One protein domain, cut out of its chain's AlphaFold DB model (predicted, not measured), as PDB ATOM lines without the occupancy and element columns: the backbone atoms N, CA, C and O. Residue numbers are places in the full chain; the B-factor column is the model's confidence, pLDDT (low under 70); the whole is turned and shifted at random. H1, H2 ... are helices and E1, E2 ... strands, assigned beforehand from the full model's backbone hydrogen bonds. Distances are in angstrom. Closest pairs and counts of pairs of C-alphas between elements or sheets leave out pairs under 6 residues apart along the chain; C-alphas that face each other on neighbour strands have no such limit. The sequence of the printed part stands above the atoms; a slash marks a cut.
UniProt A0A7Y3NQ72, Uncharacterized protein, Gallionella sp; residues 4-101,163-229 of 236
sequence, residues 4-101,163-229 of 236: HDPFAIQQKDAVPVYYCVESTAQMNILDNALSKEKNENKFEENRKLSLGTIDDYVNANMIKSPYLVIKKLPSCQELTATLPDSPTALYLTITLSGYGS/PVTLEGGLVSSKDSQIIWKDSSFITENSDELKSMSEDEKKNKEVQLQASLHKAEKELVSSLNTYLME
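Overview. This is residues 4 to 101 and 163 to 229 of the 236 residues of an uncharacterized protein of Gallionella sp (UniProt A0A7Y3NQ72). A twisted sheet of five strands curls round the long helix H6, and a second long helix, H2, lies beside H6 on the same face. The short H3 is over the other face; H1 makes a corner with H2, where residues 33 to 38 stick out, and the short H4 and H5 lie off the sheet. The printed part has 165 residues with six named helices and five named strands, in the order E1 H1 H2 E2 H3 E3 E4 E5 H4 H5 H6; the mixed sheet runs E2 E1 E3 E4 E5. The class is mixed, helices and strands, and the whole is compact, with a radius of gyration of the C-alphas of 17.6 A and spans of 55 by 35 by 22 A.

Arrangement. Begin with E1, residues 15 to 23, parallel to E2, residues 68 to 72; N 17 and O 69 are 2.8 A apart. E1 is also parallel to E3, residues 90 to 99, with N 20 and O 92 at 3.0 A. E3 is antiparallel to E4, residues 164 to 172, with N 93 and O 169 at 2.8 A. E4 and E5, residues 178 to 186, form a hairpin, with N 168 and O 182 at 2.9 A; these N and O pairs are within hydrogen-bond range. H1, residues 29 to 34, only just touches H2, residues 36 to 61, and only at the corner, with 3 pairs of C-alphas within 8 A, the closest Asn 32 and Glu 40 at 7.1 A. H2 is on the sheet at a height of 8.2 A, along the strands, at 13 degrees to E1 on the local plane. E1, H1, H2 and E2 make a strand-helix-strand unit, parallel neighbour strands with helices between, its crossover right-handed. H3, residues 77 to 81, is on the opposite face at a height of 9.7 A; E2, H3 and E3 make a split unit, E1 between its strands, also right-handed. On the same face as H2, find H6, residues 204 to 229; its closest C-alphas to E5 are Ala 215 and Ser 184, 5.2 A apart. H2, with residues 50 to 61 alone, touches H6, with residues 209 to 220 alone, closest at the C-alphas of Ile 54 and Glu 216, 6.7 A, at a shallow tilt of 34 degrees, only just short of steep, the same way. H4, residues 190 to 193, only just touches residues 207 to 210 of H6, with 3 pairs of C-alphas within 8 A, the closest Glu 192 and Ala 210 at 6.3 A; H5, residues 198 to 202, is close but not clearly touching H4, at the C-alphas of Lys 201 and Leu 193, 6.0 A. In H1, H2, H3, H5 and H6 every O i to N i+4 pair is within hydrogen-bond range; H4 is too short for one.

Along the chain. Find C-alpha 15 at (141.068, 140.295, 155.155), where E1 begins its 26.0 A. From C-alpha 36 at (123.380, 100.211, 168.181), H2 runs 36.8 A. E3 and E4 measure 26.9 A and 27.0 A, E5 23.6 A. H6 runs 37.5 A to C-alpha 229 at (132.197, 146.295, 164.585).

Size, cuts and confidence. The two C-alphas farthest apart, Lys 12 and Leu 34, are 57.4 A apart. Residues 102 to 162 are not printed; C-alphas 101 and 163 stand 5.9 A apart across the cut. Of the links that are printed whole, none is long. The mean pLDDT of the printed part is 88.1; residues 5 to 12, 31, 33 to 36 and 78 to 85 are under 70.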
ATOM      1  N   HIS A   4     135.886 138.490 172.842       71.81
ATOM      2  CA  HIS A   4     135.968 139.502 171.789       71.81
ATOM      3  C   HIS A   4     137.243 140.316 172.006       71.81
ATOM      4  O   HIS A   4     137.230 141.300 172.746       71.81
ATOM      5  N   ASP A   5     138.340 139.882 171.390       68.88
ATOM      6  CA  ASP A   5     139.621 140.576 171.497       68.88
ATOM      7  C   ASP A   5     139.874 141.394 170.224       68.88
ATOM      8  O   ASP A   5     139.817 140.852 169.118       68.88
ATOM      9  N   PRO A   6     140.154 142.703 170.339       61.50
ATOM     10  CA  PRO A   6     140.245 143.580 169.183       61.50
ATOM     11  C   PRO A   6     141.438 143.212 168.298       61.50
ATOM     12  O   PRO A   6     142.598 143.306 168.704       61.50
ATOM     13  N   PHE A   7     141.156 142.861 167.046       64.69
ATOM     14  CA  PHE A   7     142.183 142.576 166.052       64.69
ATOM     15  C   PHE A   7     142.625 143.869 165.346       64.69
ATOM     16  O   PHE A   7     141.842 144.533 164.669       64.69
ATOM     17  N   ALA A   8     143.891 144.259 165.511       61.94
ATOM     18  CA  ALA A   8     144.432 145.475 164.904       61.94
ATOM     19  C   ALA A   8     144.952 145.202 163.483       61.94
ATOM     20  O   ALA A   8     146.039 144.644 163.311       61.94
ATOM     21  N   ILE A   9     144.209 145.648 162.468       61.38
ATOM     22  CA  ILE A   9     144.649 145.616 161.067       61.38
ATOM     23  C   ILE A   9     145.094 147.023 160.662       61.38
ATOM     24  O   ILE A   9     144.344 147.980 160.810       61.38
ATOM     25  N   GLN A  10     146.335 147.162 160.187       56.94
ATOM     26  CA  GLN A  10     146.924 148.457 159.803       56.94
ATOM     27  C   GLN A  10     146.798 148.782 158.301       56.94
ATOM     28  O   GLN A  10     147.306 149.807 157.853       56.94
ATOM     29  N   GLN A  11     146.151 147.929 157.505       57.47
ATOM     30  CA  GLN A  11     146.105 148.048 156.045       57.47
ATOM     31  C   GLN A  11     144.687 147.912 155.500       57.47
ATOM     32  O   GLN A  11     143.963 147.017 155.926       57.47
ATOM     33  N   LYS A  12     144.388 148.722 154.470       66.00
ATOM     34  CA  LYS A  12     143.182 148.701 153.615       66.00
ATOM     35  C   LYS A  12     143.032 147.431 152.760       66.00
ATOM     36  O   LYS A  12     142.246 147.412 151.811       66.00
ATOM     37  N   ASP A  13     143.823 146.406 153.043       76.62
ATOM     38  CA  ASP A  13     143.830 145.171 152.279       76.62
ATOM     39  C   ASP A  13     142.688 144.268 152.738       76.62
ATOM     40  O   ASP A  13     142.306 144.245 153.909       76.62
ATOM     41  N   ALA A  14     142.131 143.520 151.790       86.31
ATOM     42  CA  ALA A  14     141.050 142.606 152.093       86.31
ATOM     43  C   ALA A  14     141.538 141.493 153.032       86.31
ATOM     44  O   ALA A  14     142.559 140.847 152.787       86.31
ATOM     45  N   VAL A  15     140.782 141.262 154.098       89.94
ATOM     46  CA  VAL A  15     141.068 140.295 155.155       89.94
ATOM     47  C   VAL A  15     140.525 138.936 154.719       89.94
ATOM     48  O   VAL A  15     139.304 138.785 154.582       89.94
ATOM     49  N   PRO A  16     141.376 137.933 154.456       92.12
ATOM     50  CA  PRO A  16     140.881 136.620 154.093       92.12
ATOM     51  C   PRO A  16     140.379 135.894 155.346       92.12
ATOM     52  O   PRO A  16     141.128 135.702 156.302       92.12
ATOM     53  N   VAL A  17     139.117 135.474 155.326       93.38
ATOM     54  CA  VAL A  17     138.497 134.653 156.369       93.38
ATOM     55  C   VAL A  17     138.338 133.248 155.813       93.38
ATOM     56  O   VAL A  17     137.472 132.986 154.978       93.38
ATOM     57  N   TYR A  18     139.197 132.343 156.253       93.69
ATOM     58  CA  TYR A  18     139.087 130.932 155.933       93.69
ATOM     59  C   TYR A  18     138.185 130.269 156.958       93.69
ATOM     60  O   TYR A  18     138.405 130.446 158.153       93.69
ATOM     61  N   TYR A  19     137.193 129.506 156.519       95.25
ATOM     62  CA  TYR A  19     136.301 128.820 157.440       95.25
ATOM     63  C   TYR A  19     136.153 127.339 157.119       95.25
ATOM     64  O   TYR A  19     136.286 126.916 155.972       95.25
ATOM     65  N   CYS A  20     135.853 126.559 158.148       95.38
ATOM     66  CA  CYS A  20     135.476 125.161 158.034       95.38
ATOM     67  C   CYS A  20     134.325 124.860 159.001       95.38
ATOM     68  O   CYS A  20     134.140 125.552 160.009       95.38
ATOM     69  N   VAL A  21     133.577 123.805 158.693       96.50
ATOM     70  CA  VAL A  21     132.531 123.273 159.563       96.50
ATOM     71  C   VAL A  21     132.894 121.837 159.913       96.50
ATOM     72  O   VAL A  21     133.242 121.047 159.035       96.50
ATOM     73  N   GLU A  22     132.813 121.492 161.190       96.31
ATOM     74  CA  GLU A  22     133.051 120.139 161.684       96.31
ATOM     75  C   GLU A  22     132.005 119.738 162.724       96.31
ATOM     76  O   GLU A  22     131.202 120.550 163.188       96.31
ATOM     77  N   SER A  23     131.998 118.462 163.104       95.38
ATOM     78  CA  SER A  23     131.162 117.984 164.196       95.38
ATOM     79  C   SER A  23     131.980 117.180 165.187       95.38
ATOM     80  O   SER A  23     132.724 116.275 164.816       95.38
ATOM     81  N   THR A  24     131.774 117.488 166.463       94.94
ATOM     82  CA  THR A  24     132.205 116.663 167.595       94.94
ATOM     83  C   THR A  24     131.007 116.076 168.337       94.94
ATOM     84  O   THR A  24     131.174 115.540 169.432       94.94
ATOM     85  N   ALA A  25     129.797 116.220 167.785       92.31
ATOM     86  CA  ALA A  25     128.578 115.697 168.374       92.31
ATOM     87  C   ALA A  25     128.668 114.173 168.468       92.31
ATOM     88  O   ALA A  25     129.083 113.488 167.528       92.31
ATOM     89  N   GLN A  26     128.254 113.654 169.618       88.88
ATOM     90  CA  GLN A  26     128.206 112.229 169.894       88.88
ATOM     91  C   GLN A  26     126.772 111.824 170.199       88.88
ATOM     92  O   GLN A  26     126.000 112.597 170.775       88.88
ATOM     93  N   MET A  27     126.432 110.593 169.830       84.44
ATOM     94  CA  MET A  27     125.189 109.983 170.274       84.44
ATOM     95  C   MET A  27     125.142 109.918 171.794       84.44
ATOM     96  O   MET A  27     126.172 109.752 172.456       84.44
ATOM     97  N   ASN A  28     123.933 109.976 172.341       80.94
ATOM     98  CA  ASN A  28     123.736 109.665 173.741       80.94
ATOM     99  C   ASN A  28     124.183 108.216 174.031       80.94
ATOM    100  O   ASN A  28     123.962 107.297 173.236       80.94
ATOM    101  N   ILE A  29     124.824 108.011 175.185       76.81
ATOM    102  CA  ILE A  29     125.373 106.710 175.590       76.81
ATOM    103  C   ILE A  29     124.271 105.641 175.708       76.81
ATOM    104  O   ILE A  29     124.507 104.484 175.357       76.81
ATOM    105  N   LEU A  30     123.065 106.015 176.147       70.44
ATOM    106  CA  LEU A  30     121.929 105.098 176.259       70.44
ATOM    107  C   LEU A  30     121.378 104.698 174.886       70.44
ATOM    108  O   LEU A  30     121.094 103.519 174.672       70.44
ATOM    109  N   ASP A  31     121.317 105.619 173.922       68.75
ATOM    110  CA  ASP A  31     120.868 105.303 172.556       68.75
ATOM    111  C   ASP A  31     121.829 104.349 171.839       68.75
ATOM    112  O   ASP A  31     121.397 103.462 171.095       68.75
ATOM    113  N   ASN A  32     123.131 104.500 172.103       70.25
ATOM    114  CA  ASN A  32     124.166 103.594 171.612       70.25
ATOM    115  C   ASN A  32     124.025 102.190 172.241       70.25
ATOM    116  O   ASN A  32     124.111 101.173 171.552       70.25
ATOM    117  N   ALA A  33     123.733 102.120 173.544       69.31
ATOM    118  CA  ALA A  33     123.580 100.853 174.255       69.31
ATOM    119  C   ALA A  33     122.318 100.060 173.854       69.31
ATOM    120  O   ALA A  33     122.347  98.829 173.874       69.31
ATOM    121  N   LEU A  34     121.218 100.736 173.498       68.62
ATOM    122  CA  LEU A  34     119.904 100.100 173.323       68.62
ATOM    123  C   LEU A  34     119.565  99.695 171.876       68.62
ATOM    124  O   LEU A  34     118.806  98.744 171.687       68.62
ATOM    125  N   SER A  35     120.095 100.361 170.841       64.69
ATOM    126  CA  SER A  35     119.798  99.998 169.439       64.69
ATOM    127  C   SER A  35     120.913 100.403 168.468       64.69
ATOM    128  O   SER A  35     120.750 101.239 167.580       64.69
ATOM    129  N   LYS A  36     122.070  99.773 168.670       67.38
ATOM    130  CA  LYS A  36     123.380 100.211 168.181       67.38
ATOM    131  C   LYS A  36     123.455 100.537 166.682       67.38
ATOM    132  O   LYS A  36     123.629 101.688 166.314       67.38
ATOM    133  N   GLU A  37     123.252  99.562 165.799       74.25
ATOM    134  CA  GLU A  37     123.608  99.739 164.380       74.25
ATOM    135  C   GLU A  37     122.644 100.657 163.601       74.25
ATOM    136  O   GLU A  37     123.064 101.477 162.784       74.25
ATOM    137  N   LYS A  38     121.332 100.558 163.858       77.88
ATOM    138  CA  LYS A  38     120.336 101.384 163.155       77.88
ATOM    139  C   LYS A  38     120.395 102.844 163.611       77.88
ATOM    140  O   LYS A  38     120.253 103.739 162.777       77.88
ATOM    141  N   ASN A  39     120.605 103.082 164.905       80.56
ATOM    142  CA  ASN A  39     120.684 104.436 165.441       80.56
ATOM    143  C   ASN A  39     122.007 105.115 165.072       80.56
ATOM    144  O   ASN A  39     121.983 106.295 164.742       80.56
ATOM    145  N   GLU A  40     123.124 104.378 165.055       85.69
ATOM    146  CA  GLU A  40     124.428 104.899 164.618       85.69
ATOM    147  C   GLU A  40     124.381 105.391 163.170       85.69
ATOM    148  O   GLU A  40     124.701 106.548 162.908       85.69
ATOM    149  N   ASN A  41     123.894 104.569 162.233       88.56
ATOM    150  CA  ASN A  41     123.803 104.971 160.825       88.56
ATOM    151  C   ASN A  41     122.912 106.204 160.628       88.56
ATOM    152  O   ASN A  41     123.273 107.125 159.897       88.56
ATOM    153  N   LYS A  42     121.764 106.245 161.314       88.38
ATOM    154  CA  LYS A  42     120.833 107.375 161.249       88.38
ATOM    155  C   LYS A  42     121.437 108.650 161.843       88.38
ATOM    156  O   LYS A  42     121.264 109.734 161.290       88.38
ATOM    157  N   PHE A  43     122.143 108.534 162.965       90.50
ATOM    158  CA  PHE A  43     122.841 109.658 163.580       90.50
ATOM    159  C   PHE A  43     123.925 110.211 162.652       90.50
ATOM    160  O   PHE A  43     123.999 111.420 162.454       90.50
ATOM    161  N   GLU A  44     124.729 109.336 162.053       91.75
ATOM    162  CA  GLU A  44     125.792 109.709 161.118       91.75
ATOM    163  C   GLU A  44     125.252 110.396 159.857       91.75
ATOM    164  O   GLU A  44     125.789 111.421 159.427       91.75
ATOM    165  N   GLU A  45     124.153 109.885 159.295       93.06
ATOM    166  CA  GLU A  45     123.445 110.515 158.178       93.06
ATOM    167  C   GLU A  45     122.947 111.916 158.551       93.06
ATOM    168  O   GLU A  45     123.267 112.889 157.862       93.06
ATOM    169  N   ASN A  46     122.241 112.035 159.677       92.12
ATOM    170  CA  ASN A  46     121.720 113.310 160.160       92.12
ATOM    171  C   ASN A  46     122.843 114.310 160.435       92.12
ATOM    172  O   ASN A  46     122.760 115.456 160.007       92.12
ATOM    173  N   ARG A  47     123.926 113.874 161.084       93.75
ATOM    174  CA  ARG A  47     125.100 114.708 161.356       93.75
ATOM    175  C   ARG A  47     125.703 115.239 160.061       93.75
ATOM    176  O   ARG A  47     125.998 116.426 159.966       93.75
ATOM    177  N   LYS A  48     125.876 114.379 159.052       95.00
ATOM    178  CA  LYS A  48     126.417 114.779 157.747       95.00
ATOM    179  C   LYS A  48     125.501 115.774 157.034       95.00
ATOM    180  O   LYS A  48     126.004 116.736 156.458       95.00
ATOM    181  N   LEU A  49     124.187 115.555 157.083       95.38
ATOM    182  CA  LEU A  49     123.204 116.479 156.523       95.38
ATOM    183  C   LEU A  49     123.278 117.844 157.218       95.38
ATOM    184  O   LEU A  49     123.421 118.855 156.540       95.38
ATOM    185  N   SER A  50     123.278 117.867 158.553       95.69
ATOM    186  CA  SER A  50     123.384 119.094 159.350       95.69
ATOM    187  C   SER A  50     124.663 119.875 159.059       95.69
ATOM    188  O   SER A  50     124.617 121.095 158.981       95.69
ATOM    189  N   LEU A  51     125.798 119.202 158.847       96.44
ATOM    190  CA  LEU A  51     127.039 119.874 158.441       96.44
ATOM    191  C   LEU A  51     126.909 120.579 157.085       96.44
ATOM    192  O   LEU A  51     127.457 121.666 156.916       96.44
ATOM    193  N   GLY A  52     126.179 119.980 156.140       96.06
ATOM    194  CA  GLY A  52     125.833 120.625 154.873       96.06
ATOM    195  C   GLY A  52     124.941 121.848 155.080       96.06
ATOM    196  O   GLY A  52     125.249 122.913 154.557       96.06
ATOM    197  N   THR A  53     123.901 121.727 155.909       96.56
ATOM    198  CA  THR A  53     122.992 122.838 156.235       96.56
ATOM    199  C   THR A  53     123.726 124.023 156.865       96.56
ATOM    200  O   THR A  53     123.554 125.153 156.412       96.56
ATOM    201  N   ILE A  54     124.606 123.765 157.841       97.31
ATOM    202  CA  ILE A  54     125.404 124.808 158.499       97.31
ATOM    203  C   ILE A  54     126.291 125.515 157.475       97.31
ATOM    204  O   ILE A  54     126.367 126.743 157.461       97.31
ATOM    205  N   ASP A  55     126.954 124.754 156.607       96.38
ATOM    206  CA  ASP A  55     127.810 125.309 155.563       96.38
ATOM    207  C   ASP A  55     127.036 126.206 154.589       96.38
ATOM    208  O   ASP A  55     127.450 127.337 154.316       96.38
ATOM    209  N   ASP A  56     125.885 125.734 154.110       96.75
ATOM    210  CA  ASP A  56     125.005 126.495 153.225       96.75
ATOM    211  C   ASP A  56     124.525 127.785 153.905       96.75
ATOM    212  O   ASP A  56     124.568 128.866 153.305       96.75
ATOM    213  N   TYR A  57     124.136 127.704 155.181       97.19
ATOM    214  CA  TYR A  57     123.678 128.853 155.954       97.19
ATOM    215  C   TYR A  57     124.785 129.894 156.143       97.19
ATOM    216  O   TYR A  57     124.564 131.089 155.920       97.19
ATOM    217  N   VAL A  58     125.984 129.455 156.523       95.75
ATOM    218  CA  VAL A  58     127.160 130.310 156.725       95.75
ATOM    219  C   VAL A  58     127.539 131.007 155.415       95.75
ATOM    220  O   VAL A  58     127.700 132.227 155.396       95.75
ATOM    221  N   ASN A  59     127.582 130.279 154.295       93.94
ATOM    222  CA  ASN A  59     127.839 130.857 152.971       93.94
ATOM    223  C   ASN A  59     126.798 131.902 152.553       93.94
ATOM    224  O   ASN A  59     127.140 132.920 151.942       93.94
ATOM    225  N   ALA A  60     125.524 131.651 152.853       96.12
ATOM    226  CA  ALA A  60     124.435 132.533 152.457       96.12
ATOM    227  C   ALA A  60     124.357 133.808 153.313       96.12
ATOM    228  O   ALA A  60     124.042 134.875 152.775       96.12
ATOM    229  N   ASN A  61     124.646 133.707 154.616       96.81
ATOM    230  CA  ASN A  61     124.312 134.738 155.604       96.81
ATOM    231  C   ASN A  61     125.515 135.474 156.206       96.81
ATOM    232  O   ASN A  61     125.321 136.455 156.927       96.81
ATOM    233  N   MET A  62     126.749 135.048 155.939       94.25
ATOM    234  CA  MET A  62     127.922 135.793 156.395       94.25
ATOM    235  C   MET A  62     128.020 137.151 155.689       94.25
ATOM    236  O   MET A  62     127.666 137.301 154.514       94.25
ATOM    237  N   ILE A  63     128.487 138.158 156.425       94.06
ATOM    238  CA  ILE A  63     128.596 139.531 155.940       94.06
ATOM    239  C   ILE A  63     129.437 139.614 154.657       94.06
ATOM    240  O   ILE A  63     130.546 139.090 154.568       94.06
ATOM    241  N   LYS A  64     128.905 140.310 153.647       92.31
ATOM    242  CA  LYS A  64     129.584 140.542 152.368       92.31
ATOM    243  C   LYS A  64     130.205 141.933 152.383       92.31
ATOM    244  O   LYS A  64     129.494 142.922 152.533       92.31
ATOM    245  N   SER A  65     131.521 142.009 152.215       91.19
ATOM    246  CA  SER A  65     132.270 143.266 152.184       91.19
ATOM    247  C   SER A  65     133.445 143.149 151.213       91.19
ATOM    248  O   SER A  65     134.062 142.089 151.162       91.19
ATOM    249  N   PRO A  66     133.810 144.212 150.470       89.00
ATOM    250  CA  PRO A  66     135.027 144.206 149.653       89.00
ATOM    251  C   PRO A  66     136.307 144.024 150.488       89.00
ATOM    252  O   PRO A  66     137.332 143.622 149.945       89.00
ATOM    253  N   TYR A  67     136.244 144.282 151.798       89.31
ATOM    254  CA  TYR A  67     137.360 144.123 152.731       89.31
ATOM    255  C   TYR A  67     137.389 142.755 153.427       89.31
ATOM    256  O   TYR A  67     138.275 142.519 154.241       89.31
ATOM    257  N   LEU A  68     136.450 141.848 153.126       91.44
ATOM    258  CA  LEU A  68     136.435 140.480 153.652       91.44
ATOM    259  C   LEU A  68     136.367 139.480 152.499       91.44
ATOM    260  O   LEU A  68     135.417 139.467 151.720       91.44
ATOM    261  N   VAL A  69     137.361 138.599 152.416       92.38
ATOM    262  CA  VAL A  69     137.385 137.514 151.429       92.38
ATOM    263  C   VAL A  69     137.141 136.200 152.147       92.38
ATOM    264  O   VAL A  69     138.055 135.606 152.711       92.38
ATOM    265  N   ILE A  70     135.899 135.738 152.109       93.06
ATOM    266  CA  ILE A  70     135.485 134.497 152.758       93.06
ATOM    267  C   ILE A  70     135.832 133.310 151.856       93.06
ATOM    268  O   ILE A  70     135.486 133.298 150.673       93.06
ATOM    269  N   LYS A  71     136.510 132.302 152.408       92.31
ATOM    270  CA  LYS A  71     136.895 131.079 151.696       92.31
ATOM    271  C   LYS A  71     136.607 129.848 152.543       92.31
ATOM    272  O   LYS A  71     137.082 129.742 153.667       92.31
ATOM    273  N   LYS A  72     135.884 128.891 151.971       92.88
ATOM    274  CA  LYS A  72     135.681 127.579 152.584       92.88
ATOM    275  C   LYS A  72     136.945 126.730 152.468       92.88
ATOM    276  O   LYS A  72     137.559 126.680 151.402       92.88
ATOM    277  N   LEU A  73     137.284 126.029 153.541       90.88
ATOM    278  CA  LEU A  73     138.270 124.957 153.562       90.88
ATOM    279  C   LEU A  73     137.574 123.589 153.515       90.88
ATOM    280  O   LEU A  73     136.477 123.437 154.056       90.88
ATOM    281  N   PRO A  74     138.198 122.574 152.895       87.19
ATOM    282  CA  PRO A  74     137.631 121.230 152.827       87.19
ATOM    283  C   PRO A  74     137.635 120.513 154.186       87.19
ATOM    284  O   PRO A  74     136.819 119.622 154.399       87.19
ATOM    285  N   SER A  75     138.540 120.884 155.100       88.19
ATOM    286  CA  SER A  75     138.662 120.287 156.431       88.19
ATOM    287  C   SER A  75     139.226 121.283 157.443       88.19
ATOM    288  O   SER A  75     140.089 122.098 157.117       88.19
ATOM    289  N   CYS A  76     138.795 121.162 158.699       89.00
ATOM    290  CA  CYS A  76     139.358 121.922 159.812       89.00
ATOM    291  C   CYS A  76     140.790 121.502 160.177       89.00
ATOM    292  O   CYS A  76     141.514 122.279 160.784       89.00
ATOM    293  N   GLN A  77     141.256 120.317 159.767       82.06
ATOM    294  CA  GLN A  77     142.647 119.892 159.998       82.06
ATOM    295  C   GLN A  77     143.652 120.711 159.173       82.06
ATOM    296  O   GLN A  77     144.784 120.944 159.604       82.06
ATOM    297  N   GLU A  78     143.233 121.190 157.998       69.50
ATOM    298  CA  GLU A  78     144.071 122.027 157.135       69.50
ATOM    299  C   GLU A  78     144.326 123.408 157.735       69.50
ATOM    300  O   GLU A  78     145.367 123.996 157.434       69.50
ATOM    301  N   LEU A  79     143.449 123.876 158.636       65.88
ATOM    302  CA  LEU A  79     143.703 125.067 159.445       65.88
ATOM    303  C   LEU A  79     145.023 124.905 160.188       65.88
ATOM    304  O   LEU A  79     145.911 125.724 160.048       65.88
ATOM    305  N   THR A  80     145.213 123.806 160.914       60.75
ATOM    306  CA  THR A  80     146.429 123.612 161.716       60.75
ATOM    307  C   THR A  80     147.691 123.317 160.902       60.75
ATOM    308  O   THR A  80     148.788 123.575 161.387       60.75
ATOM    309  N   ALA A  81     147.561 122.769 159.689       63.59
ATOM    310  CA  ALA A  81     148.701 122.291 158.901       63.59
ATOM    311  C   ALA A  81     149.182 123.279 157.823       63.59
ATOM    312  O   ALA A  81     150.347 123.235 157.429       63.59
ATOM    313  N   THR A  82     148.305 124.163 157.343       58.72
ATOM    314  CA  THR A  82     148.570 125.030 156.184       58.72
ATOM    315  C   THR A  82     147.808 126.342 156.335       58.72
ATOM    316  O   THR A  82     146.946 126.693 155.532       58.72
ATOM    317  N   LEU A  83     148.131 127.092 157.388       61.59
ATOM    318  CA  LEU A  83     147.747 128.497 157.475       61.59
ATOM    319  C   LEU A  83     148.466 129.226 156.319       61.59
ATOM    320  O   LEU A  83     149.699 129.208 156.289       61.59
ATOM    321  N   PRO A  84     147.771 129.815 155.325       64.31
ATOM    322  CA  PRO A  84     148.421 130.714 154.380       64.31
ATOM    323  C   PRO A  84     149.234 131.767 155.132       64.31
ATOM    324  O   PRO A  84     148.757 132.319 156.121       64.31
ATOM    325  N   ASP A  85     150.436 132.048 154.629       68.31
ATOM    326  CA  ASP A  85     151.431 132.949 155.228       68.31
ATOM    327  C   ASP A  85     151.027 134.431 155.065       68.31
ATOM    328  O   ASP A  85     151.748 135.268 154.523       68.31
ATOM    329  N   SER A  86     149.787 134.744 155.442       78.50
ATOM    330  CA  SER A  86     149.225 136.084 155.475       78.50
ATOM    331  C   SER A  86     148.955 136.445 156.931       78.50
ATOM    332  O   SER A  86     148.067 135.843 157.539       78.50
ATOM    333  N   PRO A  87     149.649 137.443 157.503       79.38
ATOM    334  CA  PRO A  87     149.494 137.839 158.905       79.38
ATOM    335  C   PRO A  87     148.143 138.509 159.206       79.38
ATOM    336  O   PRO A  87     147.877 138.881 160.345       79.38
ATOM    337  N   THR A  88     147.296 138.715 158.196       85.38
ATOM    338  CA  THR A  88     145.943 139.263 158.351       85.38
ATOM    339  C   THR A  88     144.856 138.211 158.163       85.38
ATOM    340  O   THR A  88     143.683 138.535 158.309       85.38
ATOM    341  N   ALA A  89     145.209 136.964 157.838       90.00
ATOM    342  CA  ALA A  89     144.226 135.904 157.675       90.00
ATOM    343  C   ALA A  89     143.538 135.551 158.999       90.00
ATOM    344  O   ALA A  89     144.154 135.528 160.065       90.00
ATOM    345  N   LEU A  90     142.246 135.257 158.907       92.12
ATOM    346  CA  LEU A  90     141.428 134.804 160.020       92.12
ATOM    347  C   LEU A  90     140.911 133.400 159.735       92.12
ATOM    348  O   LEU A  90     140.610 133.056 158.590       92.12
ATOM    349  N   TYR A  91     140.782 132.614 160.793       92.56
ATOM    350  CA  TYR A  91     140.391 131.215 160.730       92.56
ATOM    351  C   TYR A  91     139.169 130.964 161.581       92.56
ATOM    352  O   TYR A  91     139.235 131.060 162.803       92.56
ATOM    353  N   LEU A  92     138.059 130.662 160.924       95.50
ATOM    354  CA  LEU A  92     136.779 130.394 161.547       95.50
ATOM    355  C   LEU A  92     136.527 128.886 161.593       95.50
ATOM    356  O   LEU A  92     136.419 128.225 160.561       95.50
ATOM    357  N   THR A  93     136.367 128.351 162.793       96.25
ATOM    358  CA  THR A  93     135.867 126.994 163.007       96.25
ATOM    359  C   THR A  93     134.449 127.084 163.542       96.25
ATOM    360  O   THR A  93     134.210 127.766 164.541       96.25
ATOM    361  N   ILE A  94     133.517 126.404 162.875       97.44
ATOM    362  CA  ILE A  94     132.157 126.194 163.371       97.44
ATOM    363  C   ILE A  94     131.997 124.709 163.679       97.44
ATOM    364  O   ILE A  94     132.137 123.863 162.796       97.44
ATOM    365  N   THR A  95     131.699 124.393 164.932       97.38
ATOM    366  CA  THR A  95     131.624 123.022 165.425       97.38
ATOM    367  C   THR A  95     130.203 122.710 165.877       97.38
ATOM    368  O   THR A  95     129.693 123.318 166.818       97.38
ATOM    369  N   LEU A  96     129.578 121.711 165.251       97.19
ATOM    370  CA  LEU A  96     128.376 121.069 165.779       97.19
ATOM    371  C   LEU A  96     128.780 120.155 166.937       97.19
ATOM    372  O   LEU A  96     129.218 119.021 166.713       97.19
ATOM    373  N   SER A  97     128.682 120.669 168.165       95.75
ATOM    374  CA  SER A  97     129.187 120.008 169.374       95.75
ATOM    375  C   SER A  97     128.131 119.193 170.124       95.75
ATOM    376  O   SER A  97     128.492 118.323 170.916       95.75
ATOM    377  N   GLY A  98     126.845 119.410 169.834       93.62
ATOM    378  CA  GLY A  98     125.724 118.614 170.340       93.62
ATOM    379  C   GLY A  98     124.574 118.582 169.335       93.62
ATOM    380  O   GLY A  98     124.251 119.611 168.742       93.62
ATOM    381  N   TYR A  99     123.980 117.407 169.122       93.56
ATOM    382  CA  TYR A  99     122.861 117.212 168.194       93.56
ATOM    383  C   TYR A  99     121.957 116.086 168.703       93.56
ATOM    384  O   TYR A  99     122.275 114.907 168.560       93.56
ATOM    385  N   GLY A 100     120.866 116.460 169.369       90.75
ATOM    386  CA  GLY A 100     120.031 115.536 170.144       90.75
ATOM    387  C   GLY A 100     120.655 115.113 171.473       90.75
ATOM    388  O   GLY A 100     120.109 114.252 172.148       90.75
ATOM    389  N   SER A 101     121.775 115.722 171.858       90.06
ATOM    390  CA  SER A 101     122.486 115.484 173.111       90.06
ATOM    391  C   SER A 101     123.216 116.754 173.555       90.06
ATOM    392  O   SER A 101     123.530 117.642 172.754       90.06
ATOM    393  N   PRO A 163     118.053 119.015 171.739       93.75
ATOM    394  CA  PRO A 163     119.036 120.065 171.919       93.75
ATOM    395  C   PRO A 163     120.054 120.090 170.777       93.75
ATOM    396  O   PRO A 163     120.549 119.048 170.347       93.75
ATOM    397  N   VAL A 164     120.418 121.289 170.332       95.88
ATOM    398  CA  VAL A 164     121.502 121.530 169.378       95.88
ATOM    399  C   VAL A 164     122.482 122.524 169.982       95.88
ATOM    400  O   VAL A 164     122.087 123.548 170.538       95.88
ATOM    401  N   THR A 165     123.774 122.215 169.880       96.69
ATOM    402  CA  THR A 165     124.858 123.115 170.282       96.69
ATOM    403  C   THR A 165     125.753 123.400 169.088       96.69
ATOM    404  O   THR A 165     126.356 122.477 168.537       96.69
ATOM    405  N   LEU A 166     125.864 124.676 168.724       97.31
ATOM    406  CA  LEU A 166     126.868 125.164 167.787       97.31
ATOM    407  C   LEU A 166     127.884 126.027 168.524       97.31
ATOM    408  O   LEU A 166     127.525 126.901 169.313       97.31
ATOM    409  N   GLU A 167     129.156 125.805 168.233       97.19
ATOM    410  CA  GLU A 167     130.262 126.602 168.749       97.19
ATOM    411  C   GLU A 167     130.994 127.251 167.586       97.19
ATOM    412  O   GLU A 167     131.200 126.630 166.546       97.19
ATOM    413  N   GLY A 168     131.384 128.506 167.763       97.00
ATOM    414  CA  GLY A 168     132.176 129.248 166.799       97.00
ATOM    415  C   GLY A 168     133.453 129.759 167.446       97.00
ATOM    416  O   GLY A 168     133.439 130.235 168.582       97.00
ATOM    417  N   GLY A 169     134.563 129.672 166.721       96.44
ATOM    418  CA  GLY A 169     135.838 130.258 167.116       96.44
ATOM    419  C   GLY A 169     136.531 130.891 165.921       96.44
ATOM    420  O   GLY A 169     136.657 130.255 164.882       96.44
ATOM    421  N   LEU A 170     136.980 132.132 166.071       94.94
ATOM    422  CA  LEU A 170     137.759 132.872 165.090       94.94
ATOM    423  C   LEU A 170     139.152 133.111 165.660       94.94
ATOM    424  O   LEU A 170     139.296 133.695 166.736       94.94
ATOM    425  N   VAL A 171     140.168 132.671 164.934       91.88
ATOM    426  CA  VAL A 171     141.572 132.748 165.336       91.88
ATOM    427  C   VAL A 171     142.343 133.614 164.349       91.88
ATOM    428  O   VAL A 171     142.121 133.524 163.140       91.88
ATOM    429  N   SER A 172     143.254 134.447 164.845       89.50
ATOM    430  CA  SER A 172     144.183 135.182 163.986       89.50
ATOM    431  C   SER A 172     145.340 134.297 163.524       89.50
ATOM    432  O   SER A 172     145.966 133.608 164.329       89.50
ATOM    433  N   SER A 173     145.691 134.368 162.238       88.00
ATOM    434  CA  SER A 173     146.890 133.720 161.691       88.00
ATOM    435  C   SER A 173     148.193 134.232 162.301       88.00
ATOM    436  O   SER A 173     149.183 133.504 162.348       88.00
ATOM    437  N   LYS A 174     148.202 135.488 162.757       85.38
ATOM    438  CA  LYS A 174     149.405 136.204 163.182       85.38
ATOM    439  C   LYS A 174     150.009 135.634 164.457       85.38
ATOM    440  O   LYS A 174     151.225 135.524 164.571       85.38
ATOM    441  N   ASP A 175     149.157 135.355 165.433       85.75
ATOM    442  CA  ASP A 175     149.541 134.999 166.801       85.75
ATOM    443  C   ASP A 175     148.787 133.775 167.331       85.75
ATOM    444  O   ASP A 175     148.996 133.374 168.475       85.75
ATOM    445  N   SER A 176     147.940 133.159 166.499       86.44
ATOM    446  CA  SER A 176     147.080 132.033 166.876       86.44
ATOM    447  C   SER A 176     146.155 132.339 168.059       86.44
ATOM    448  O   SER A 176     145.685 131.416 168.729       86.44
ATOM    449  N   GLN A 177     145.874 133.617 168.336       89.75
ATOM    450  CA  GLN A 177     144.951 134.002 169.394       89.75
ATOM    451  C   GLN A 177     143.508 133.933 168.914       89.75
ATOM    452  O   GLN A 177     143.178 134.278 167.777       89.75
ATOM    453  N   ILE A 178     142.639 133.482 169.815       91.44
ATOM    454  CA  ILE A 178     141.195 133.499 169.618       91.44
ATOM    455  C   ILE A 178     140.736 134.948 169.758       91.44
ATOM    456  O   ILE A 178     140.806 135.505 170.846       91.44
ATOM    457  N   ILE A 179     140.247 135.532 168.671       93.12
ATOM    458  CA  ILE A 179     139.760 136.917 168.639       93.12
ATOM    459  C   ILE A 179     138.234 136.997 168.744       93.12
ATOM    460  O   ILE A 179     137.690 137.995 169.204       93.12
ATOM    461  N   TRP A 180     137.536 135.923 168.368       96.06
ATOM    462  CA  TRP A 180     136.109 135.763 168.623       96.06
ATOM    463  C   TRP A 180     135.812 134.327 169.031       96.06
ATOM    464  O   TRP A 180     136.344 133.381 168.452       96.06
ATOM    465  N   LYS A 181     134.960 134.151 170.036       96.44
ATOM    466  CA  LYS A 181     134.430 132.840 170.403       96.44
ATOM    467  C   LYS A 181     133.029 132.987 170.936       96.44
ATOM    468  O   LYS A 181     132.814 133.788 171.844       96.44
ATOM    469  N   ASP A 182     132.123 132.160 170.440       97.06
ATOM    470  CA  ASP A 182     130.753 132.129 170.926       97.06
ATOM    471  C   ASP A 182     130.140 130.729 170.835       97.06
ATOM    472  O   ASP A 182     130.707 129.811 170.237       97.06
ATOM    473  N   SER A 183     128.990 130.547 171.476       95.88
ATOM    474  CA  SER A 183     128.250 129.286 171.460       95.88
ATOM    475  C   SER A 183     126.751 129.539 171.524       95.88
ATOM    476  O   SER A 183     126.308 130.247 172.428       95.88
ATOM    477  N   SER A 184     125.974 128.900 170.651       96.00
ATOM    478  CA  SER A 184     124.512 128.865 170.749       96.00
ATOM    479  C   SER A 184     124.057 127.466 171.159       96.00
ATOM    480  O   SER A 184     124.454 126.465 170.560       96.00
ATOM    481  N   PHE A 185     123.249 127.410 172.216       94.62
ATOM    482  CA  PHE A 185     122.660 126.190 172.750       94.62
ATOM    483  C   PHE A 185     121.142 126.325 172.727       94.62
ATOM    484  O   PHE A 185     120.568 127.092 173.503       94.62
ATOM    485  N   ILE A 186     120.501 125.578 171.833       95.19
ATOM    486  CA  ILE A 186     119.061 125.638 171.607       95.19
ATOM    487  C   ILE A 186     118.438 124.316 172.013       95.19
ATOM    488  O   ILE A 186     118.784 123.275 171.471       95.19
ATOM    489  N   THR A 187     117.492 124.371 172.944       89.44
ATOM    490  CA  THR A 187     116.694 123.220 173.394       89.44
ATOM    491  C   THR A 187     115.275 123.241 172.844       89.44
ATOM    492  O   THR A 187     114.490 122.377 173.185       89.44
ATOM    493  N   GLU A 188     114.887 124.282 172.109       87.81
ATOM    494  CA  GLU A 188     113.613 124.346 171.396       87.81
ATOM    495  C   GLU A 188     113.587 125.582 170.487       87.81
ATOM    496  O   GLU A 188     113.981 126.687 170.890       87.81
ATOM    497  N   ASN A 189     113.036 125.433 169.283       86.81
ATOM    498  CA  ASN A 189     112.654 126.558 168.433       86.81
ATOM    499  C   ASN A 189     111.131 126.613 168.249       86.81
ATOM    500  O   ASN A 189     110.594 126.318 167.182       86.81
ATOM    501  N   SER A 190     110.431 127.018 169.313       84.50
ATOM    502  CA  SER A 190     108.964 127.088 169.307       84.50
ATOM    503  C   SER A 190     108.403 127.994 168.203       84.50
ATOM    504  O   SER A 190     107.281 127.779 167.759       84.50
ATOM    505  N   ASP A 191     109.154 128.995 167.734       89.31
ATOM    506  CA  ASP A 191     108.665 129.946 166.733       89.31
ATOM    507  C   ASP A 191     108.531 129.313 165.347       89.31
ATOM    508  O   ASP A 191     107.505 129.493 164.696       89.31
ATOM    509  N   GLU A 192     109.518 128.521 164.931       88.69
ATOM    510  CA  GLU A 192     109.468 127.767 163.672       88.69
ATOM    511  C   GLU A 192     108.477 126.597 163.752       88.69
ATOM    512  O   GLU A 192     107.728 126.329 162.811       88.69
ATOM    513  N   LEU A 193     108.395 125.950 164.919       88.56
ATOM    514  CA  LEU A 193     107.485 124.830 165.138       88.56
ATOM    515  C   LEU A 193     106.012 125.263 165.228       88.56
ATOM    516  O   LEU A 193     105.130 124.482 164.877       88.56
ATOM    517  N   LYS A 194     105.700 126.495 165.660       90.44
ATOM    518  CA  LYS A 194     104.314 126.997 165.810       90.44
ATOM    519  C   LYS A 194     103.487 126.890 164.530       90.44
ATOM    520  O   LYS A 194     102.286 126.643 164.625       90.44
ATOM    521  N   SER A 195     104.110 127.071 163.366       89.44
ATOM    522  CA  SER A 195     103.448 126.998 162.058       89.44
ATOM    523  C   SER A 195     103.237 125.578 161.527       89.44
ATOM    524  O   SER A 195     102.579 125.420 160.502       89.44
ATOM    525  N   MET A 196     103.783 124.561 162.193       91.62
ATOM    526  CA  MET A 196     103.721 123.168 161.749       91.62
ATOM    527  C   MET A 196     102.504 122.433 162.319       91.62
ATOM    528  O   MET A 196     101.884 122.867 163.298       91.62
ATOM    529  N   SER A 197     102.161 121.297 161.713       93.19
ATOM    530  CA  SER A 197     101.130 120.398 162.236       93.19
ATOM    531  C   SER A 197     101.562 119.739 163.555       93.19
ATOM    532  O   SER A 197     102.749 119.624 163.858       93.19
ATOM    533  N   GLU A 198     100.602 119.272 164.357       91.19
ATOM    534  CA  GLU A 198     100.898 118.592 165.631       91.19
ATOM    535  C   GLU A 198     101.711 117.299 165.459       91.19
ATOM    536  O   GLU A 198     102.456 116.921 166.361       91.19
ATOM    537  N   ASP A 199     101.600 116.635 164.306       90.06
ATOM    538  CA  ASP A 199     102.384 115.436 164.001       90.06
ATOM    539  C   ASP A 199     103.839 115.793 163.656       90.06
ATOM    540  O   ASP A 199     104.767 115.140 164.135       90.06
ATOM    541  N   GLU A 200     104.062 116.877 162.906       89.00
ATOM    542  CA  GLU A 200     105.406 117.394 162.611       89.00
ATOM    543  C   GLU A 200     106.099 117.926 163.864       89.00
ATOM    544  O   GLU A 200     107.272 117.638 164.082       89.00
ATOM    545  N   LYS A 201     105.366 118.626 164.738       87.75
ATOM    546  CA  LYS A 201     105.897 119.109 166.022       87.75
ATOM    547  C   LYS A 201     106.399 117.986 166.915       87.75
ATOM    548  O   LYS A 201     107.268 118.232 167.742       87.75
ATOM    549  N   LYS A 202     105.860 116.771 166.782       87.88
ATOM    550  CA  LYS A 202     106.315 115.581 167.520       87.88
ATOM    551  C   LYS A 202     107.455 114.850 166.819       87.88
ATOM    552  O   LYS A 202     108.083 113.990 167.433       87.88
ATOM    553  N   ASN A 203     107.731 115.156 165.551       90.12
ATOM    554  CA  ASN A 203     108.825 114.533 164.825       90.12
ATOM    555  C   ASN A 203     110.164 115.100 165.308       90.12
ATOM    556  O   ASN A 203     110.454 116.290 165.184       90.12
ATOM    557  N   LYS A 204     111.011 114.212 165.828       88.56
ATOM    558  CA  LYS A 204     112.278 114.605 166.426       88.56
ATOM    559  C   LYS A 204     113.274 115.218 165.450       88.56
ATOM    560  O   LYS A 204     114.000 116.136 165.815       88.56
ATOM    561  N   GLU A 205     113.300 114.727 164.217       89.94
ATOM    562  CA  GLU A 205     114.182 115.256 163.175       89.94
ATOM    563  C   GLU A 205     113.805 116.695 162.832       89.94
ATOM    564  O   GLU A 205     114.681 117.546 162.714       89.94
ATOM    565  N   VAL A 206     112.503 116.982 162.777       91.62
ATOM    566  CA  VAL A 206     111.977 118.330 162.533       91.62
ATOM    567  C   VAL A 206     112.332 119.269 163.688       91.62
ATOM    568  O   VAL A 206     112.811 120.376 163.456       91.62
ATOM    569  N   GLN A 207     112.178 118.823 164.940       93.12
ATOM    570  CA  GLN A 207     112.586 119.608 166.113       93.12
ATOM    571  C   GLN A 207     114.096 119.906 166.130       93.12
ATOM    572  O   GLN A 207     114.499 121.022 166.465       93.12
ATOM    573  N   LEU A 208     114.929 118.920 165.774       93.00
ATOM    574  CA  LEU A 208     116.383 119.078 165.702       93.00
ATOM    575  C   LEU A 208     116.781 120.072 164.611       93.00
ATOM    576  O   LEU A 208     117.601 120.950 164.864       93.00
ATOM    577  N   GLN A 209     116.168 119.979 163.429       94.25
ATOM    578  CA  GLN A 209     116.400 120.925 162.337       94.25
ATOM    579  C   GLN A 209     115.982 122.346 162.719       94.25
ATOM    580  O   GLN A 209     116.767 123.275 162.555       94.25
ATOM    581  N   ALA A 210     114.803 122.521 163.319       94.75
ATOM    582  CA  ALA A 210     114.352 123.832 163.777       94.75
ATOM    583  C   ALA A 210     115.290 124.419 164.853       94.75
ATOM    584  O   ALA A 210     115.587 125.617 164.855       94.75
ATOM    585  N   SER A 211     115.789 123.582 165.768       95.69
ATOM    586  CA  SER A 211     116.764 124.001 166.784       95.69
ATOM    587  C   SER A 211     118.112 124.370 166.162       95.69
ATOM    588  O   SER A 211     118.713 125.369 166.563       95.69
ATOM    589  N   LEU A 212     118.549 123.628 165.140       96.94
ATOM    590  CA  LEU A 212     119.743 123.934 164.357       96.94
ATOM    591  C   LEU A 212     119.619 125.283 163.639       96.94
ATOM    592  O   LEU A 212     120.496 126.121 163.818       96.94
ATOM    593  N   HIS A 213     118.516 125.547 162.932       96.50
ATOM    594  CA  HIS A 213     118.295 126.825 162.243       96.50
ATOM    595  C   HIS A 213     118.383 128.026 163.191       96.50
ATOM    596  O   HIS A 213     118.945 129.074 162.860       96.50
ATOM    597  N   LYS A 214     117.841 127.884 164.405       96.88
ATOM    598  CA  LYS A 214     117.950 128.927 165.426       96.88
ATOM    599  C   LYS A 214     119.388 129.099 165.914       96.88
ATOM    600  O   LYS A 214     119.840 130.237 166.030       96.88
ATOM    601  N   ALA A 215     120.103 127.999 166.149       97.38
ATOM    602  CA  ALA A 215     121.500 128.039 166.572       97.38
ATOM    603  C   ALA A 215     122.402 128.685 165.507       97.38
ATOM    604  O   ALA A 215     123.250 129.516 165.834       97.38
ATOM    605  N   GLU A 216     122.188 128.354 164.230       97.94
ATOM    606  CA  GLU A 216     122.883 128.944 163.079       97.94
ATOM    607  C   GLU A 216     122.658 130.454 163.025       97.94
ATOM    608  O   GLU A 216     123.611 131.231 162.937       97.94
ATOM    609  N   LYS A 217     121.396 130.878 163.145       97.56
ATOM    610  CA  LYS A 217     121.020 132.292 163.142       97.56
ATOM    611  C   LYS A 217     121.692 133.064 164.271       97.56
ATOM    612  O   LYS A 217     122.241 134.137 164.022       97.56
ATOM    613  N   GLU A 218     121.644 132.552 165.499       97.44
ATOM    614  CA  GLU A 218     122.262 133.210 166.654       97.44
ATOM    615  C   GLU A 218     123.786 133.308 166.499       97.44
ATOM    616  O   GLU A 218     124.349 134.397 166.642       97.44
ATOM    617  N   LEU A 219     124.448 132.204 166.137       97.75
ATOM    618  CA  LEU A 219     125.904 132.157 166.023       97.75
ATOM    619  C   LEU A 219     126.425 133.041 164.880       97.75
ATOM    620  O   LEU A 219     127.351 133.829 165.079       97.75
ATOM    621  N   VAL A 220     125.822 132.951 163.689       97.44
ATOM    622  CA  VAL A 220     126.238 133.752 162.524       97.44
ATOM    623  C   VAL A 220     125.912 135.228 162.730       97.44
ATOM    624  O   VAL A 220     126.697 136.082 162.323       97.44
ATOM    625  N   SER A 221     124.807 135.557 163.409       97.62
ATOM    626  CA  SER A 221     124.517 136.946 163.774       97.62
ATOM    627  C   SER A 221     125.584 137.512 164.712       97.62
ATOM    628  O   SER A 221     126.036 138.632 164.486       97.62
ATOM    629  N   SER A 222     126.011 136.754 165.728       97.31
ATOM    630  CA  SER A 222     127.092 137.159 166.641       97.31
ATOM    631  C   SER A 222     128.412 137.388 165.895       97.31
ATOM    632  O   SER A 222     129.041 138.439 166.042       97.31
ATOM    633  N   LEU A 223     128.791 136.454 165.016       97.06
ATOM    634  CA  LEU A 223     129.980 136.583 164.174       97.06
ATOM    635  C   LEU A 223     129.913 137.824 163.274       97.06
ATOM    636  O   LEU A 223     130.874 138.586 163.201       97.06
ATOM    637  N   ASN A 224     128.788 138.040 162.590       97.00
ATOM    638  CA  ASN A 224     128.612 139.178 161.691       97.00
ATOM    639  C   ASN A 224     128.705 140.512 162.434       97.00
ATOM    640  O   ASN A 224     129.344 141.437 161.930       97.00
ATOM    641  N   THR A 225     128.112 140.610 163.626       96.31
ATOM    642  CA  THR A 225     128.258 141.790 164.487       96.31
ATOM    643  C   THR A 225     129.727 142.031 164.811       96.31
ATOM    644  O   THR A 225     130.223 143.131 164.579       96.31
ATOM    645  N   TYR A 226     130.456 140.999 165.242       95.12
ATOM    646  CA  TYR A 226     131.880 141.117 165.543       95.12
ATOM    647  C   TYR A 226     132.708 141.555 164.322       95.12
ATOM    648  O   TYR A 226     133.477 142.512 164.400       95.12
ATOM    649  N   LEU A 227     132.525 140.912 163.163       93.94
ATOM    650  CA  LEU A 227     133.230 141.275 161.928       93.94
ATOM    651  C   LEU A 227     132.930 142.720 161.507       93.94
ATOM    652  O   LEU A 227     133.825 143.443 161.076       93.94
ATOM    653  N   MET A 228     131.682 143.163 161.644       93.50
ATOM    654  CA  MET A 228     131.295 144.528 161.310       93.50
ATOM    655  C   MET A 228     131.920 145.549 162.265       93.50
ATOM    656  O   MET A 228     132.471 146.554 161.819       93.50
ATOM    657  N   GLU A 229     131.825 145.311 163.570       91.44
ATOM    658  CA  GLU A 229     132.197 146.295 164.585       91.44
ATOM    659  C   GLU A 229     133.697 146.356 164.847       91.44
ATOM    660  O   GLU A 229     134.239 147.449 164.996       91.44
TER     661      GLU A 229